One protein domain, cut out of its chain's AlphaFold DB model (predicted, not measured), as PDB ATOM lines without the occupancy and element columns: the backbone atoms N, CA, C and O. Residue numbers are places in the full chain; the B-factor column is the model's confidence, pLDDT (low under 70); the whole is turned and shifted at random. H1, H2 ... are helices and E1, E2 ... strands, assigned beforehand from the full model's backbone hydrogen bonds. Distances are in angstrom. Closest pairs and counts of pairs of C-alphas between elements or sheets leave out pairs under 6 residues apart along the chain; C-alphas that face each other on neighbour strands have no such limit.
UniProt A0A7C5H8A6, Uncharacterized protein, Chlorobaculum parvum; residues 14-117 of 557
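Overview. This is residues 14 to 117 of the 557 residues of an uncharacterized protein of Chlorobaculum parvum (UniProt A0A7C5H8A6). One six-stranded sheet curls round like an open, partial barrel: E5 and E2 face E4, E1 and E6, with E3 as the hinge. The unnamed stretch 89 to 104 passes by the open side between E5 and E6, H1 sits beside the strands, H2 grazes the sheet near E5, and residues 74 to 79 stick out. The printed part has 104 residues, under half in named elements, ordered E1 E2 E3 E4 H1 E5 H2 E6 H3; the class is mixed, helices and strands. The mixed sheet runs E5 E2 E3 E4 E1 E6; the whole is compact, radius of gyration of the C-alphas 13.3 A, spans 37 by 35 by 21 A.

Along the chain. Find C-alpha 14 at (-15.431, -34.475, 37.775), where E1, residues 14 to 19, begins, 16.5 A long. Then come E2, 29 to 34, 16.4 A; E3, 40 to 47, 20.3 A; E4, 50 to 53; H1, 57 to 62; E5, 64 to 69, 16.9 A; H2, 83 to 88; E6, 105 to 108; and H3, 110 to 113, ending at C-alpha 113 (-2.125, -24.956, 51.976).

Arrangement. E2, E3 and E4 form a meander, each strand the antiparallel neighbour of the one before; with E1, antiparallel to E4, they make a Greek key. Look for N 31 and O 44 at 2.8 A between E2 and E3, N 47 and O 50 at 3.0 A between E3 and E4, and N 15 and O 51 at 3.0 A between E4 and E1. Edge strand E5 is antiparallel to E2, with N 32 and O 66 at 2.8 A; edge strand E6 is parallel to E1, with N 18 and O 106 at 2.8 A. H1 is on the sheet, height 7.9 A, over none of its strands; H2 only grazes it, with residues 83 to 87; H3 is only just not on it, with 4 pairs of C-alphas within 10 A. In H1 and H2 every O i to N i+4 pair is within hydrogen-bond range; H3 is too short for one.

Size, cuts and confidence. The C-alphas of Glu 77 and Asn 99, the two farthest apart, are 42.0 A apart. The printed part has no cut; the links E5 to H2 and H2 to E6 are long. Look for pLDDT under 70 at residues 71 to 79, 84 to 85, 87 to 89, 98 to 101 and 117.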
ATOM      1  N   ARG A  14     -16.168 -35.739  37.869       87.12
ATOM      2  CA  ARG A  14     -15.431 -34.475  37.775       87.12
ATOM      3  C   ARG A  14     -15.687 -33.630  39.011       87.12
ATOM      4  O   ARG A  14     -16.823 -33.241  39.268       87.12
ATOM      5  N   LEU A  15     -14.617 -33.307  39.730       86.94
ATOM      6  CA  LEU A  15     -14.658 -32.480  40.932       86.94
ATOM      7  C   LEU A  15     -13.941 -31.159  40.672       86.94
ATOM      8  O   LEU A  15     -12.797 -31.154  40.211       86.94
ATOM      9  N   LYS A  16     -14.602 -30.037  40.977       89.19
ATOM     10  CA  LYS A  16     -13.952 -28.723  40.967       89.19
ATOM     11  C   LYS A  16     -13.203 -28.530  42.278       89.19
ATOM     12  O   LYS A  16     -13.786 -28.694  43.343       89.19
ATOM     13  N   ILE A  17     -11.936 -28.165  42.192       88.38
ATOM     14  CA  ILE A  17     -11.044 -27.917  43.318       88.38
ATOM     15  C   ILE A  17     -10.646 -26.445  43.273       88.38
ATOM     16  O   ILE A  17     -10.025 -25.988  42.314       88.38
ATOM     17  N   ALA A  18     -11.031 -25.705  44.304       86.25
ATOM     18  CA  ALA A  18     -10.683 -24.312  44.510       86.25
ATOM     19  C   ALA A  18      -9.717 -24.184  45.693       86.25
ATOM     20  O   ALA A  18      -9.815 -24.915  46.680       86.25
ATOM     21  N   LEU A  19      -8.796 -23.234  45.594       84.50
ATOM     22  CA  LEU A  19      -7.938 -22.829  46.703       84.50
ATOM     23  C   LEU A  19      -8.618 -21.686  47.460       84.50
ATOM     24  O   LEU A  19      -9.340 -20.890  46.852       84.50
ATOM     25  N   ASP A  20      -8.403 -21.605  48.771       81.25
ATOM     26  CA  ASP A  20      -8.792 -20.423  49.538       81.25
ATOM     27  C   ASP A  20      -8.130 -19.167  48.924       81.25
ATOM     28  O   ASP A  20      -6.914 -19.177  48.717       81.25
ATOM     29  N   PRO A  21      -8.879 -18.085  48.632       74.31
ATOM     30  CA  PRO A  21      -8.331 -16.862  48.039       74.31
ATOM     31  C   PRO A  21      -7.204 -16.206  48.847       74.31
ATOM     32  O   PRO A  21      -6.473 -15.382  48.303       74.31
ATOM     33  N   LYS A  22      -7.088 -16.521  50.143       72.88
ATOM     34  CA  LYS A  22      -6.013 -16.020  51.011       72.88
ATOM     35  C   LYS A  22      -4.686 -16.762  50.829       72.88
ATOM     36  O   LYS A  22      -3.669 -16.272  51.307       72.88
ATOM     37  N   ALA A  23      -4.684 -17.917  50.168       70.94
ATOM     38  CA  ALA A  23      -3.494 -18.741  49.988       70.94
ATOM     39  C   ALA A  23      -2.752 -18.405  48.679       70.94
ATOM     40  O   ALA A  23      -3.362 -18.364  47.613       70.94
ATOM     41  N   ASP A  24      -1.420 -18.251  48.733       71.00
ATOM     42  CA  ASP A  24      -0.543 -18.078  47.551       71.00
ATOM     43  C   ASP A  24       0.126 -19.402  47.123       71.00
ATOM     44  O   ASP A  24       1.305 -19.459  46.769       71.00
ATOM     45  N   PHE A  25      -0.604 -20.518  47.199       77.44
ATOM     46  CA  PHE A  25      -0.060 -21.824  46.822       77.44
ATOM     47  C   PHE A  25       0.004 -21.980  45.290       77.44
ATOM     48  O   PHE A  25      -1.019 -21.947  44.610       77.44
ATOM     49  N   LYS A  26       1.215 -22.191  44.745       76.81
ATOM     50  CA  LYS A  26       1.488 -22.315  43.290       76.81
ATOM     51  C   LYS A  26       1.944 -23.712  42.847       76.81
ATOM     52  O   LYS A  26       2.413 -23.871  41.724       76.81
ATOM     53  N   GLY A  27       1.888 -24.708  43.732       76.69
ATOM     54  CA  GLY A  27       2.322 -26.072  43.417       76.69
ATOM     55  C   GLY A  27       1.310 -26.847  42.571       76.69
ATOM     56  O   GLY A  27       0.111 -26.568  42.594       76.69
ATOM     57  N   GLU A  28       1.789 -27.857  41.843       84.69
ATOM     58  CA  GLU A  28       0.916 -28.852  41.217       84.69
ATOM     59  C   GLU A  28       0.274 -29.747  42.290       84.69
ATOM     60  O   GLU A  28       0.855 -29.958  43.355       84.69
ATOM     61  N   MET A  29      -0.922 -30.277  42.021       87.88
ATOM     62  CA  MET A  29      -1.658 -31.136  42.957       87.88
ATOM     63  C   MET A  29      -2.193 -32.397  42.274       87.88
ATOM     64  O   MET A  29      -2.480 -32.409  41.073       87.88
ATOM     65  N   MET A  30      -2.392 -33.448  43.064       89.75
ATOM     66  CA  MET A  30      -2.965 -34.721  42.637       89.75
ATOM     67  C   MET A  30      -4.120 -35.130  43.550       89.75
ATOM     68  O   MET A  30      -4.088 -34.893  44.754       89.75
ATOM     69  N   ALA A  31      -5.132 -35.757  42.959       91.38
ATOM     70  CA  ALA A  31      -6.240 -36.399  43.647       91.38
ATOM     71  C   ALA A  31      -6.035 -37.923  43.654       91.38
ATOM     72  O   ALA A  31      -5.788 -38.514  42.600       91.38
ATOM     73  N   LEU A  32      -6.154 -38.558  44.818       91.50
ATOM     74  CA  LEU A  32      -5.948 -39.996  45.019       91.50
ATOM     75  C   LEU A  32      -7.175 -40.594  45.693       91.50
ATOM     76  O   LEU A  32      -7.586 -40.130  46.756       91.50
ATOM     77  N   LEU A  33      -7.752 -41.629  45.092       92.81
ATOM     78  CA  LEU A  33      -8.925 -42.309  45.627       92.81
ATOM     79  C   LEU A  33      -8.516 -43.656  46.222       92.81
ATOM     80  O   LEU A  33      -7.969 -44.500  45.517       92.81
ATOM     81  N   PHE A  34      -8.824 -43.879  47.496       92.94
ATOM     82  CA  PHE A  34      -8.542 -45.118  48.217       92.94
ATOM     83  C   PHE A  34      -9.827 -45.817  48.635       92.94
ATOM     84  O   PHE A  34     -10.775 -45.181  49.097       92.94
ATOM     85  N   ASN A  35      -9.845 -47.145  48.540       90.50
ATOM     86  CA  ASN A  35     -10.949 -47.923  49.082       90.50
ATOM     87  C   ASN A  35     -10.900 -47.978  50.620       90.50
ATOM     88  O   ASN A  35      -9.909 -47.606  51.250       90.50
ATOM     89  N   ARG A  36     -11.961 -48.496  51.248       84.00
ATOM     90  CA  ARG A  36     -12.033 -48.647  52.718       84.00
ATOM     91  C   ARG A  36     -10.953 -49.554  53.320       84.00
ATOM     92  O   ARG A  36     -10.688 -49.447  54.510       84.00
ATOM     93  N   ALA A  37     -10.348 -50.431  52.521       85.50
ATOM     94  CA  ALA A  37      -9.243 -51.290  52.940       85.50
ATOM     95  C   ALA A  37      -7.866 -50.607  52.801       85.50
ATOM     96  O   ALA A  37      -6.855 -51.211  53.143       85.50
ATOM     97  N   GLY A  38      -7.814 -49.367  52.301       83.75
ATOM     98  CA  GLY A  38      -6.578 -48.610  52.117       83.75
ATOM     99  C   GLY A  38      -5.848 -48.854  50.799       83.75
ATOM    100  O   GLY A  38      -4.741 -48.352  50.629       83.75
ATOM    101  N   ASN A  39      -6.460 -49.564  49.848       89.81
ATOM    102  CA  ASN A  39      -5.877 -49.775  48.523       89.81
ATOM    103  C   ASN A  39      -6.203 -48.602  47.596       89.81
ATOM    104  O   ASN A  39      -7.358 -48.173  47.517       89.81
ATOM    105  N   LEU A  40      -5.200 -48.131  46.853       88.81
ATOM    106  CA  LEU A  40      -5.374 -47.115  45.817       88.81
ATOM    107  C   LEU A  40      -6.264 -47.656  44.684       88.81
ATOM    108  O   LEU A  40      -5.966 -48.695  44.096       88.81
ATOM    109  N   ILE A  41      -7.348 -46.942  44.388       90.75
ATOM    110  CA  ILE A  41      -8.285 -47.221  43.292       90.75
ATOM    111  C   ILE A  41      -7.875 -46.439  42.044       90.75
ATOM    112  O   ILE A  41      -7.782 -47.013  40.965       90.75
ATOM    113  N   GLU A  42      -7.655 -45.130  42.189       90.06
ATOM    114  CA  GLU A  42      -7.447 -44.212  41.067       90.06
ATOM    115  C   GLU A  42      -6.573 -43.027  41.486       90.06
ATOM    116  O   GLU A  42      -6.586 -42.615  42.650       90.06
ATOM    117  N   LYS A  43      -5.838 -42.456  40.526       89.88
ATOM    118  CA  LYS A  43      -5.078 -41.216  40.716       89.88
ATOM    119  C   LYS A  43      -5.281 -40.278  39.530       89.88
ATOM    120  O   LYS A  43      -5.158 -40.687  38.382       89.88
ATOM    121  N   SER A  44      -5.553 -39.004  39.794       90.12
ATOM    122  CA  SER A  44      -5.736 -37.986  38.753       90.12
ATOM    123  C   SER A  44      -4.950 -36.725  39.095       90.12
ATOM    124  O   SER A  44      -5.153 -36.174  40.177       90.12
ATOM    125  N   PRO A  45      -4.132 -36.180  38.177       89.50
ATOM    126  CA  PRO A  45      -3.610 -34.829  38.343       89.50
ATOM    127  C   PRO A  45      -4.765 -33.820  38.351       89.50
ATOM    128  O   PRO A  45      -5.786 -34.026  37.683       89.50
ATOM    129  N   ILE A  46      -4.602 -32.723  39.088       89.50
ATOM    130  CA  ILE A  46      -5.562 -31.617  39.110       89.50
ATOM    131  C   ILE A  46      -5.106 -30.584  38.085       89.50
ATOM    132  O   ILE A  46      -4.039 -29.990  38.221       89.50
ATOM    133  N   ARG A  47      -5.911 -30.360  37.043       85.25
ATOM    134  CA  ARG A  47      -5.609 -29.401  35.968       85.25
ATOM    135  C   ARG A  47      -6.688 -28.337  35.913       85.25
ATOM    136  O   ARG A  47      -7.870 -28.671  35.918       85.25
ATOM    137  N   ASN A  48      -6.292 -27.064  35.861       82.12
ATOM    138  CA  ASN A  48      -7.214 -25.920  35.835       82.12
ATOM    139  C   ASN A  48      -8.288 -26.000  36.944       82.12
ATOM    140  O   ASN A  48      -9.475 -25.799  36.689       82.12
ATOM    141  N   GLY A  49      -7.882 -26.391  38.160       85.00
ATOM    142  CA  GLY A  49      -8.792 -26.550  39.300       85.00
ATOM    143  C   GLY A  49      -9.826 -27.668  39.133       85.00
ATOM    144  O   GLY A  49     -10.902 -27.590  39.713       85.00
ATOM    145  N   THR A  50      -9.567 -28.690  38.313       89.25
ATOM    146  CA  THR A  50     -10.483 -29.826  38.127       89.25
ATOM    147  C   THR A  50      -9.743 -31.157  38.238       89.25
ATOM    148  O   THR A  50      -8.722 -31.360  37.580       89.25
ATOM    149  N   ALA A  51     -10.282 -32.077  39.041       89.75
ATOM    150  CA  ALA A  51      -9.865 -33.477  39.101       89.75
ATOM    151  C   ALA A  51     -10.843 -34.341  38.288       89.75
ATOM    152  O   ALA A  51     -12.058 -34.193  38.436       89.75
ATOM    153  N   SER A  52     -10.329 -35.227  37.426       90.44
ATOM    154  CA  SER A  52     -11.142 -36.117  36.581       90.44
ATOM    155  C   SER A  52     -10.818 -37.574  36.900       90.44
ATOM    156  O   SER A  52      -9.815 -38.105  36.438       90.44
ATOM    157  N   LEU A  53     -11.667 -38.216  37.698       88.69
ATOM    158  CA  LEU A  53     -11.485 -39.601  38.132       88.69
ATOM    159  C   LEU A  53     -12.278 -40.534  37.211       88.69
ATOM    160  O   LEU A  53     -13.454 -40.284  36.937       88.69
ATOM    161  N   ALA A  54     -11.666 -41.633  36.765       89.06
ATOM    162  CA  ALA A  54     -12.324 -42.665  35.958       89.06
ATOM    163  C   ALA A  54     -13.177 -43.617  36.826       89.06
ATOM    164  O   ALA A  54     -13.104 -44.839  36.702       89.06
ATOM    165  N   CYS A  55     -13.968 -43.038  37.730       85.50
ATOM    166  CA  CYS A  55     -14.868 -43.725  38.647       85.50
ATOM    167  C   CYS A  55     -16.246 -43.061  38.600       85.50
ATOM    168  O   CYS A  55     -16.375 -41.884  38.255       85.50
ATOM    169  N   SER A  56     -17.287 -43.789  38.992       85.44
ATOM    170  CA  SER A  56     -18.610 -43.199  39.184       85.44
ATOM    171  C   SER A  56     -18.649 -42.275  40.401       85.44
ATOM    172  O   SER A  56     -17.951 -42.487  41.392       85.44
ATOM    173  N   ASP A  57     -19.547 -41.294  40.364       82.75
ATOM    174  CA  ASP A  57     -19.894 -40.436  41.502       82.75
ATOM    175  C   ASP A  57     -20.100 -41.255  42.789       82.75
ATOM    176  O   ASP A  57     -19.520 -40.971  43.837       82.75
ATOM    177  N   ARG A  58     -20.859 -42.353  42.704       81.88
ATOM    178  CA  ARG A  58     -21.123 -43.239  43.845       81.88
ATOM    179  C   ARG A  58     -19.852 -43.881  44.409       81.88
ATOM    180  O   ARG A  58     -19.745 -44.026  45.626       81.88
ATOM    181  N   GLU A  59     -18.911 -44.280  43.559       84.50
ATOM    182  CA  GLU A  59     -17.630 -44.847  43.997       84.50
ATOM    183  C   GLU A  59     -16.769 -43.792  44.682       84.50
ATOM    184  O   GLU A  59     -16.238 -44.060  45.753       84.50
ATOM    185  N   VAL A  60     -16.687 -42.580  44.132       86.12
ATOM    186  CA  VAL A  60     -15.953 -41.477  44.768       86.12
ATOM    187  C   VAL A  60     -16.555 -41.147  46.138       86.12
ATOM    188  O   VAL A  60     -15.831 -41.033  47.119       86.12
ATOM    189  N   ALA A  61     -17.884 -41.098  46.242       82.88
ATOM    190  CA  ALA A  61     -18.592 -40.732  47.467       82.88
ATOM    191  C   ALA A  61     -18.547 -41.780  48.591       82.88
ATOM    192  O   ALA A  61     -18.917 -41.467  49.720       82.88
ATOM    193  N   THR A  62     -18.203 -43.034  48.286       85.25
ATOM    194  CA  THR A  62     -18.197 -44.151  49.257       85.25
ATOM    195  C   THR A  62     -16.793 -44.556  49.706       85.25
ATOM    196  O   THR A  62     -16.654 -45.386  50.615       85.25
ATOM    197  N   ASN A  63     -15.782 -43.946  49.088       89.44
ATOM    198  CA  ASN A  63     -14.356 -44.164  49.280       89.44
ATOM    199  C   ASN A  63     -13.680 -42.880  49.794       89.44
ATOM    200  O   ASN A  63     -14.319 -41.835  49.909       89.44
ATOM    201  N   ARG A  64     -12.394 -42.968  50.145       91.56
ATOM    202  CA  ARG A  64     -11.626 -41.846  50.704       91.56
ATOM    203  C   ARG A  64     -10.859 -41.146  49.593       91.56
ATOM    204  O   ARG A  64     -10.046 -41.780  48.922       91.56
ATOM    205  N   LEU A  65     -11.128 -39.863  49.383       91.50
ATOM    206  CA  LEU A  65     -10.402 -39.034  48.425       91.50
ATOM    207  C   LEU A  65      -9.385 -38.181  49.175       91.50
ATOM    208  O   LEU A  65      -9.740 -37.553  50.160       91.50
ATOM    209  N   PHE A  66      -8.159 -38.104  48.675       90.81
ATOM    210  CA  PHE A  66      -7.131 -37.203  49.188       90.81
ATOM    211  C   PHE A  66      -6.637 -36.276  48.089       90.81
ATOM    212  O   PHE A  66      -6.513 -36.690  46.934       90.81
ATOM    213  N   ILE A  67      -6.340 -35.034  48.457       90.44
ATOM    214  CA  ILE A  67      -5.714 -34.028  47.604       90.44
ATOM    215  C   ILE A  67      -4.365 -33.656  48.216       90.44
ATOM    216  O   ILE A  67      -4.286 -33.330  49.399       90.44
ATOM    217  N   VAL A  68      -3.307 -33.716  47.414       85.19
ATOM    218  CA  VAL A  68      -1.915 -33.587  47.875       85.19
ATOM    219  C   VAL A  68      -1.087 -32.793  46.861       85.19
ATOM    220  O   VAL A  68      -1.358 -32.894  45.658       85.19
ATOM    221  N   PRO A  69      -0.088 -32.008  47.306       83.31
ATOM    222  CA  PRO A  69       0.883 -31.377  46.417       83.31
ATOM    223  C   PRO A  69       1.778 -32.425  45.729       83.31
ATOM    224  O   PRO A  69       2.177 -33.409  46.336       83.31
ATOM    225  N   VAL A  70       2.124 -32.214  44.460       75.88
ATOM    226  CA  VAL A  70       2.931 -33.158  43.651       75.88
ATOM    227  C   VAL A  70       4.430 -33.103  43.988       75.88
ATOM    228  O   VAL A  70       5.184 -33.930  43.494       75.88
ATOM    229  N   THR A  71       4.875 -32.153  44.816       57.72
ATOM    230  CA  THR A  71       6.296 -31.966  45.159       57.72
ATOM    231  C   THR A  71       6.957 -33.243  45.652       57.72
ATOM    232  O   THR A  71       6.510 -33.784  46.658       57.72
ATOM    233  N   ASP A  72       7.999 -33.655  44.923       47.91
ATOM    234  CA  ASP A  72       8.940 -34.750  45.170       47.91
ATOM    235  C   ASP A  72       8.359 -35.846  46.065       47.91
ATOM    236  O   ASP A  72       8.746 -36.047  47.218       47.91
ATOM    237  N   TRP A  73       7.377 -36.556  45.496       51.66
ATOM    238  CA  TRP A  73       7.052 -37.913  45.920       51.66
ATOM    239  C   TRP A  73       8.383 -38.652  46.108       51.66
ATOM    240  O   TRP A  73       9.231 -38.493  45.233       51.66
ATOM    241  N   PRO A  74       8.617 -39.410  47.195       43.50
ATOM    242  CA  PRO A  74       9.841 -40.184  47.317       43.50
ATOM    243  C   PRO A  74      10.024 -40.994  46.033       43.50
ATOM    244  O   PRO A  74       9.260 -41.921  45.767       43.50
ATOM    245  N   ASP A  75      11.030 -40.616  45.243       41.25
ATOM    246  CA  ASP A  75      11.539 -41.355  44.088       41.25
ATOM    247  C   ASP A  75      12.264 -42.633  44.564       41.25
ATOM    248  O   ASP A  75      13.215 -43.104  43.943       41.25
ATOM    249  N   GLU A  76      11.834 -43.223  45.685       39.19
ATOM    250  CA  GLU A  76      12.149 -44.611  45.972       39.19
ATOM    251  C   GLU A  76      11.345 -45.441  44.974       39.19
ATOM    252  O   GLU A  76      10.121 -45.573  45.078       39.19
ATOM    253  N   GLU A  77      12.035 -45.944  43.950       36.25
ATOM    254  CA  GLU A  77      11.497 -46.847  42.939       36.25
ATOM    255  C   GLU A  77      10.653 -47.961  43.592       36.25
ATOM    256  O   GLU A  77      11.162 -48.991  44.025       36.25
ATOM    257  N   GLY A  78       9.328 -47.774  43.634       46.34
ATOM    258  CA  GLY A  78       8.365 -48.840  43.918       46.34
ATOM    259  C   GLY A  78       7.369 -48.624  45.059       46.34
ATOM    260  O   GLY A  78       6.436 -49.433  45.156       46.34
ATOM    261  N   GLU A  79       7.469 -47.579  45.892       52.47
ATOM    262  CA  GLU A  79       6.510 -47.415  46.997       52.47
ATOM    263  C   GLU A  79       5.145 -46.895  46.495       52.47
ATOM    264  O   GLU A  79       4.996 -45.788  45.972       52.47
ATOM    265  N   LYS A  80       4.103 -47.731  46.611       70.69
ATOM    266  CA  LYS A  80       2.743 -47.366  46.187       70.69
ATOM    267  C   LYS A  80       2.126 -46.377  47.187       70.69
ATOM    268  O   LYS A  80       2.258 -46.594  48.391       70.69
ATOM    269  N   PRO A  81       1.367 -45.362  46.722       77.06
ATOM    270  CA  PRO A  81       0.638 -44.450  47.602       77.06
ATOM    271  C   PRO A  81      -0.188 -45.220  48.640       77.06
ATOM    272  O   PRO A  81      -0.899 -46.161  48.279       77.06
ATOM    273  N   SER A  82      -0.117 -44.809  49.907       78.44
ATOM    274  CA  SER A  82      -0.871 -45.410  51.014       78.44
ATOM    275  C   SER A  82      -1.575 -44.342  51.852       78.44
ATOM    276  O   SER A  82      -1.172 -43.180  51.857       78.44
ATOM    277  N   ILE A  83      -2.609 -44.731  52.604       76.38
ATOM    278  CA  ILE A  83      -3.320 -43.808  53.506       76.38
ATOM    279  C   ILE A  83      -2.377 -43.225  54.569       76.38
ATOM    280  O   ILE A  83      -2.417 -42.025  54.815       76.38
ATOM    281  N   ARG A  84      -1.470 -44.031  55.142       64.94
ATOM    282  CA  ARG A  84      -0.476 -43.538  56.115       64.94
ATOM    283  C   ARG A  84       0.421 -42.459  55.516       64.94
ATOM    284  O   ARG A  84       0.756 -41.486  56.181       64.94
ATOM    285  N   MET A  85       0.794 -42.606  54.246       65.75
ATOM    286  CA  MET A  85       1.554 -41.583  53.536       65.75
ATOM    287  C   MET A  85       0.751 -40.283  53.387       65.75
ATOM    288  O   MET A  85       1.316 -39.210  53.577       65.75
ATOM    289  N   MET A  86      -0.556 -40.368  53.107       77.31
ATOM    290  CA  MET A  86      -1.439 -39.193  53.030       77.31
ATOM    291  C   MET A  86      -1.510 -38.447  54.366       77.31
ATOM    292  O   MET A  86      -1.432 -37.221  54.387       77.31
ATOM    293  N   GLU A  87      -1.594 -39.187  55.474       69.31
ATOM    294  CA  GLU A  87      -1.598 -38.631  56.830       69.31
ATOM    295  C   GLU A  87      -0.282 -37.901  57.141       69.31
ATOM    296  O   GLU A  87      -0.311 -36.761  57.596       69.31
ATOM    297  N   ARG A  88       0.879 -38.492  56.809       62.06
ATOM    298  CA  ARG A  88       2.192 -37.840  57.000       62.06
ATOM    299  C   ARG A  88       2.356 -36.548  56.197       62.06
ATOM    300  O   ARG A  88       3.044 -35.641  56.648       62.06
ATOM    301  N   MET A  89       1.770 -36.479  55.001       66.19
ATOM    302  CA  MET A  89       1.883 -35.316  54.111       66.19
ATOM    303  C   MET A  89       0.845 -34.226  54.410       66.19
ATOM    304  O   MET A  89       0.751 -33.262  53.653       66.19
ATOM    305  N   ASN A  90       0.034 -34.382  55.467       72.50
ATOM    306  CA  ASN A  90      -1.119 -33.517  55.732       72.50
ATOM    307  C   ASN A  90      -2.009 -33.351  54.483       72.50
ATOM    308  O   ASN A  90      -2.475 -32.251  54.167       72.50
ATOM    309  N   ALA A  91      -2.215 -34.440  53.732       82.38
ATOM    310  CA  ALA A  91      -3.056 -34.420  52.543       82.38
ATOM    311  C   ALA A  91      -4.492 -34.036  52.926       82.38
ATOM    312  O   ALA A  91      -5.028 -34.471  53.946       82.38
ATOM    313  N   TYR A  92      -5.134 -33.226  52.091       88.62
ATOM    314  CA  TYR A  92      -6.485 -32.763  52.360       88.62
ATOM    315  C   TYR A  92      -7.507 -33.835  51.973       88.62
ATOM    316  O   TYR A  92      -7.643 -34.170  50.795       88.62
ATOM    317  N   GLU A  93      -8.242 -34.352  52.957       91.19
ATOM    318  CA  GLU A  93      -9.387 -35.244  52.754       91.19
ATOM    319  C   GLU A  93     -10.693 -34.428  52.805       91.19
ATOM    320  O   GLU A  93     -11.125 -34.017  53.886       91.19
ATOM    321  N   PRO A  94     -11.332 -34.133  51.658       87.19
ATOM    322  CA  PRO A  94     -12.564 -33.362  51.632       87.19
ATOM    323  C   PRO A  94     -13.769 -34.183  52.094       87.19
ATOM    324  O   PRO A  94     -13.905 -35.374  51.808       87.19
ATOM    325  N   VAL A  95     -14.735 -33.500  52.706       84.38
ATOM    326  CA  VAL A  95     -16.063 -34.070  52.944       84.38
ATOM    327  C   VAL A  95     -16.834 -34.084  51.624       84.38
ATOM    328  O   VAL A  95     -17.283 -33.049  51.136       84.38
ATOM    329  N   LEU A  96     -16.979 -35.269  51.029       82.62
ATOM    330  CA  LEU A  96     -17.561 -35.424  49.692       82.62
ATOM    331  C   LEU A  96     -19.087 -35.465  49.660       82.62
ATOM    332  O   LEU A  96     -19.661 -35.222  48.603       82.62
ATOM    333  N   GLN A  97     -19.749 -35.779  50.777       77.88
ATOM    334  CA  GLN A  97     -21.207 -35.858  50.850       77.88
ATOM    335  C   GLN A  97     -21.774 -34.798  51.787       77.88
ATOM    336  O   GLN A  97     -21.419 -34.735  52.961       77.88
ATOM    337  N   GLN A  98     -22.736 -34.033  51.280       67.50
ATOM    338  CA  GLN A  98     -23.542 -33.117  52.074       67.50
ATOM    339  C   GLN A  98     -25.011 -33.306  51.685       67.50
ATOM    340  O   GLN A  98     -25.358 -33.271  50.505       67.50
ATOM    341  N   ASN A  99     -25.883 -33.563  52.665       66.00
ATOM    342  CA  ASN A  99     -27.316 -33.817  52.444       66.00
ATOM    343  C   ASN A  99     -27.607 -34.923  51.400       66.00
ATOM    344  O   ASN A  99     -28.534 -34.806  50.597       66.00
ATOM    345  N   GLY A 100     -26.794 -35.987  51.377       63.66
ATOM    346  CA  GLY A 100     -26.975 -37.136  50.479       63.66
ATOM    347  C   GLY A 100     -26.601 -36.889  49.011       63.66
ATOM    348  O   GLY A 100     -26.881 -37.738  48.167       63.66
ATOM    349  N   LYS A 101     -25.971 -35.751  48.689       68.88
ATOM    350  CA  LYS A 101     -25.434 -35.436  47.356       68.88
ATOM    351  C   LYS A 101     -23.930 -35.197  47.423       68.88
ATOM    352  O   LYS A 101     -23.416 -34.746  48.447       68.88
ATOM    353  N   ILE A 102     -23.245 -35.484  46.320       75.75
ATOM    354  CA  ILE A 102     -21.820 -35.175  46.189       75.75
ATOM    355  C   ILE A 102     -21.643 -33.675  46.027       75.75
ATOM    356  O   ILE A 102     -22.357 -33.037  45.249       75.75
ATOM    357  N   VAL A 103     -20.679 -33.120  46.753       78.44
ATOM    358  CA  VAL A 103     -20.317 -31.713  46.625       78.44
ATOM    359  C   VAL A 103     -19.580 -31.509  45.297       78.44
ATOM    360  O   VAL A 103     -18.550 -32.124  45.040       78.44
ATOM    361  N   GLY A 104     -20.113 -30.646  44.427       71.00
ATOM    362  CA  GLY A 104     -19.531 -30.387  43.101       71.00
ATOM    363  C   GLY A 104     -18.284 -29.490  43.109       71.00
ATOM    364  O   GLY A 104     -17.616 -29.368  42.081       71.00
ATOM    365  N   ALA A 105     -17.984 -28.852  44.243       83.12
ATOM    366  CA  ALA A 105     -16.827 -27.988  44.434       83.12
ATOM    367  C   ALA A 105     -16.228 -28.181  45.832       83.12
ATOM    368  O   ALA A 105     -16.941 -28.156  46.830       83.12
ATOM    369  N   ILE A 106     -14.916 -28.352  45.886       87.94
ATOM    370  CA  ILE A 106     -14.129 -28.532  47.100       87.94
ATOM    371  C   ILE A 106     -13.236 -27.304  47.245       87.94
ATOM    372  O   ILE A 106     -12.533 -26.953  46.299       87.94
ATOM    373  N   THR A 107     -13.242 -26.674  48.417       88.69
ATOM    374  CA  THR A 107     -12.331 -25.569  48.737       88.69
ATOM    375  C   THR A 107     -11.311 -26.039  49.761       88.69
ATOM    376  O   THR A 107     -11.695 -26.495  50.835       88.69
ATOM    377  N   ILE A 108     -10.025 -25.927  49.433       86.25
ATOM    378  CA  ILE A 108      -8.935 -26.291  50.343       86.25
ATOM    379  C   ILE A 108      -8.635 -25.093  51.257       86.25
ATOM    380  O   ILE A 108      -8.316 -24.025  50.729       86.25
ATOM    381  N   PRO A 109      -8.737 -25.236  52.592       85.50
ATOM    382  CA  PRO A 109      -8.463 -24.151  53.535       85.50
ATOM    383  C   PRO A 109      -7.022 -23.629  53.451       85.50
ATOM    384  O   PRO A 109      -6.086 -24.419  53.311       85.50
ATOM    385  N   ALA A 110      -6.830 -22.314  53.628       82.19
ATOM    386  CA  ALA A 110      -5.501 -21.690  53.617       82.19
ATOM    387  C   ALA A 110      -4.534 -22.304  54.647       82.19
ATOM    388  O   ALA A 110      -3.381 -22.558  54.320       82.19
ATOM    389  N   SER A 111      -5.024 -22.648  55.843       78.06
ATOM    390  CA  SER A 111      -4.221 -23.266  56.908       78.06
ATOM    391  C   SER A 111      -3.601 -24.611  56.521       78.06
ATOM    392  O   SER A 111      -2.563 -24.981  57.055       78.06
ATOM    393  N   ILE A 112      -4.218 -25.352  55.596       79.50
ATOM    394  CA  ILE A 112      -3.670 -26.615  55.079       79.50
ATOM    395  C   ILE A 112      -2.666 -26.327  53.959       79.50
ATOM    396  O   ILE A 112      -1.583 -26.909  53.928       79.50
ATOM    397  N   LEU A 113      -2.996 -25.382  53.075       77.88
ATOM    398  CA  LEU A 113      -2.125 -24.956  51.976       77.88
ATOM    399  C   LEU A 113      -0.795 -24.366  52.474       77.88
ATOM    400  O   LEU A 113       0.234 -24.557  51.830       77.88
ATOM    401  N   GLU A 114      -0.807 -23.691  53.624       74.69
ATOM    402  CA  GLU A 114       0.381 -23.148  54.299       74.69
ATOM    403  C   GLU A 114       1.287 -24.226  54.915       74.69
ATOM    404  O   GLU A 114       2.484 -23.994  55.066       74.69
ATOM    405  N   LEU A 115       0.752 -25.413  55.235       71.69
ATOM    406  CA  LEU A 115       1.515 -26.525  55.819       71.69
ATOM    407  C   LEU A 115       2.159 -27.435  54.771       71.69
ATOM    408  O   LEU A 115       3.161 -28.079  55.052       71.69
ATOM    409  N   TRP A 116       1.616 -27.491  53.559       74.00
ATOM    410  CA  TRP A 116       2.155 -28.300  52.462       74.00
ATOM    411  C   TRP A 116       3.596 -27.998  52.026       74.00
ATOM    412  O   TRP A 116       4.274 -28.934  51.603       74.00
ATOM    413  N   PRO A 117       4.123 -26.761  52.106       69.62
ATOM    414  CA  PRO A 117       5.551 -26.537  51.919       69.62
ATOM    415  C   PRO A 117       6.412 -26.959  53.126       69.62
ATOM    416  O   PRO A 117       7.633 -26.865  53.017       69.62
TER     417      PRO A 117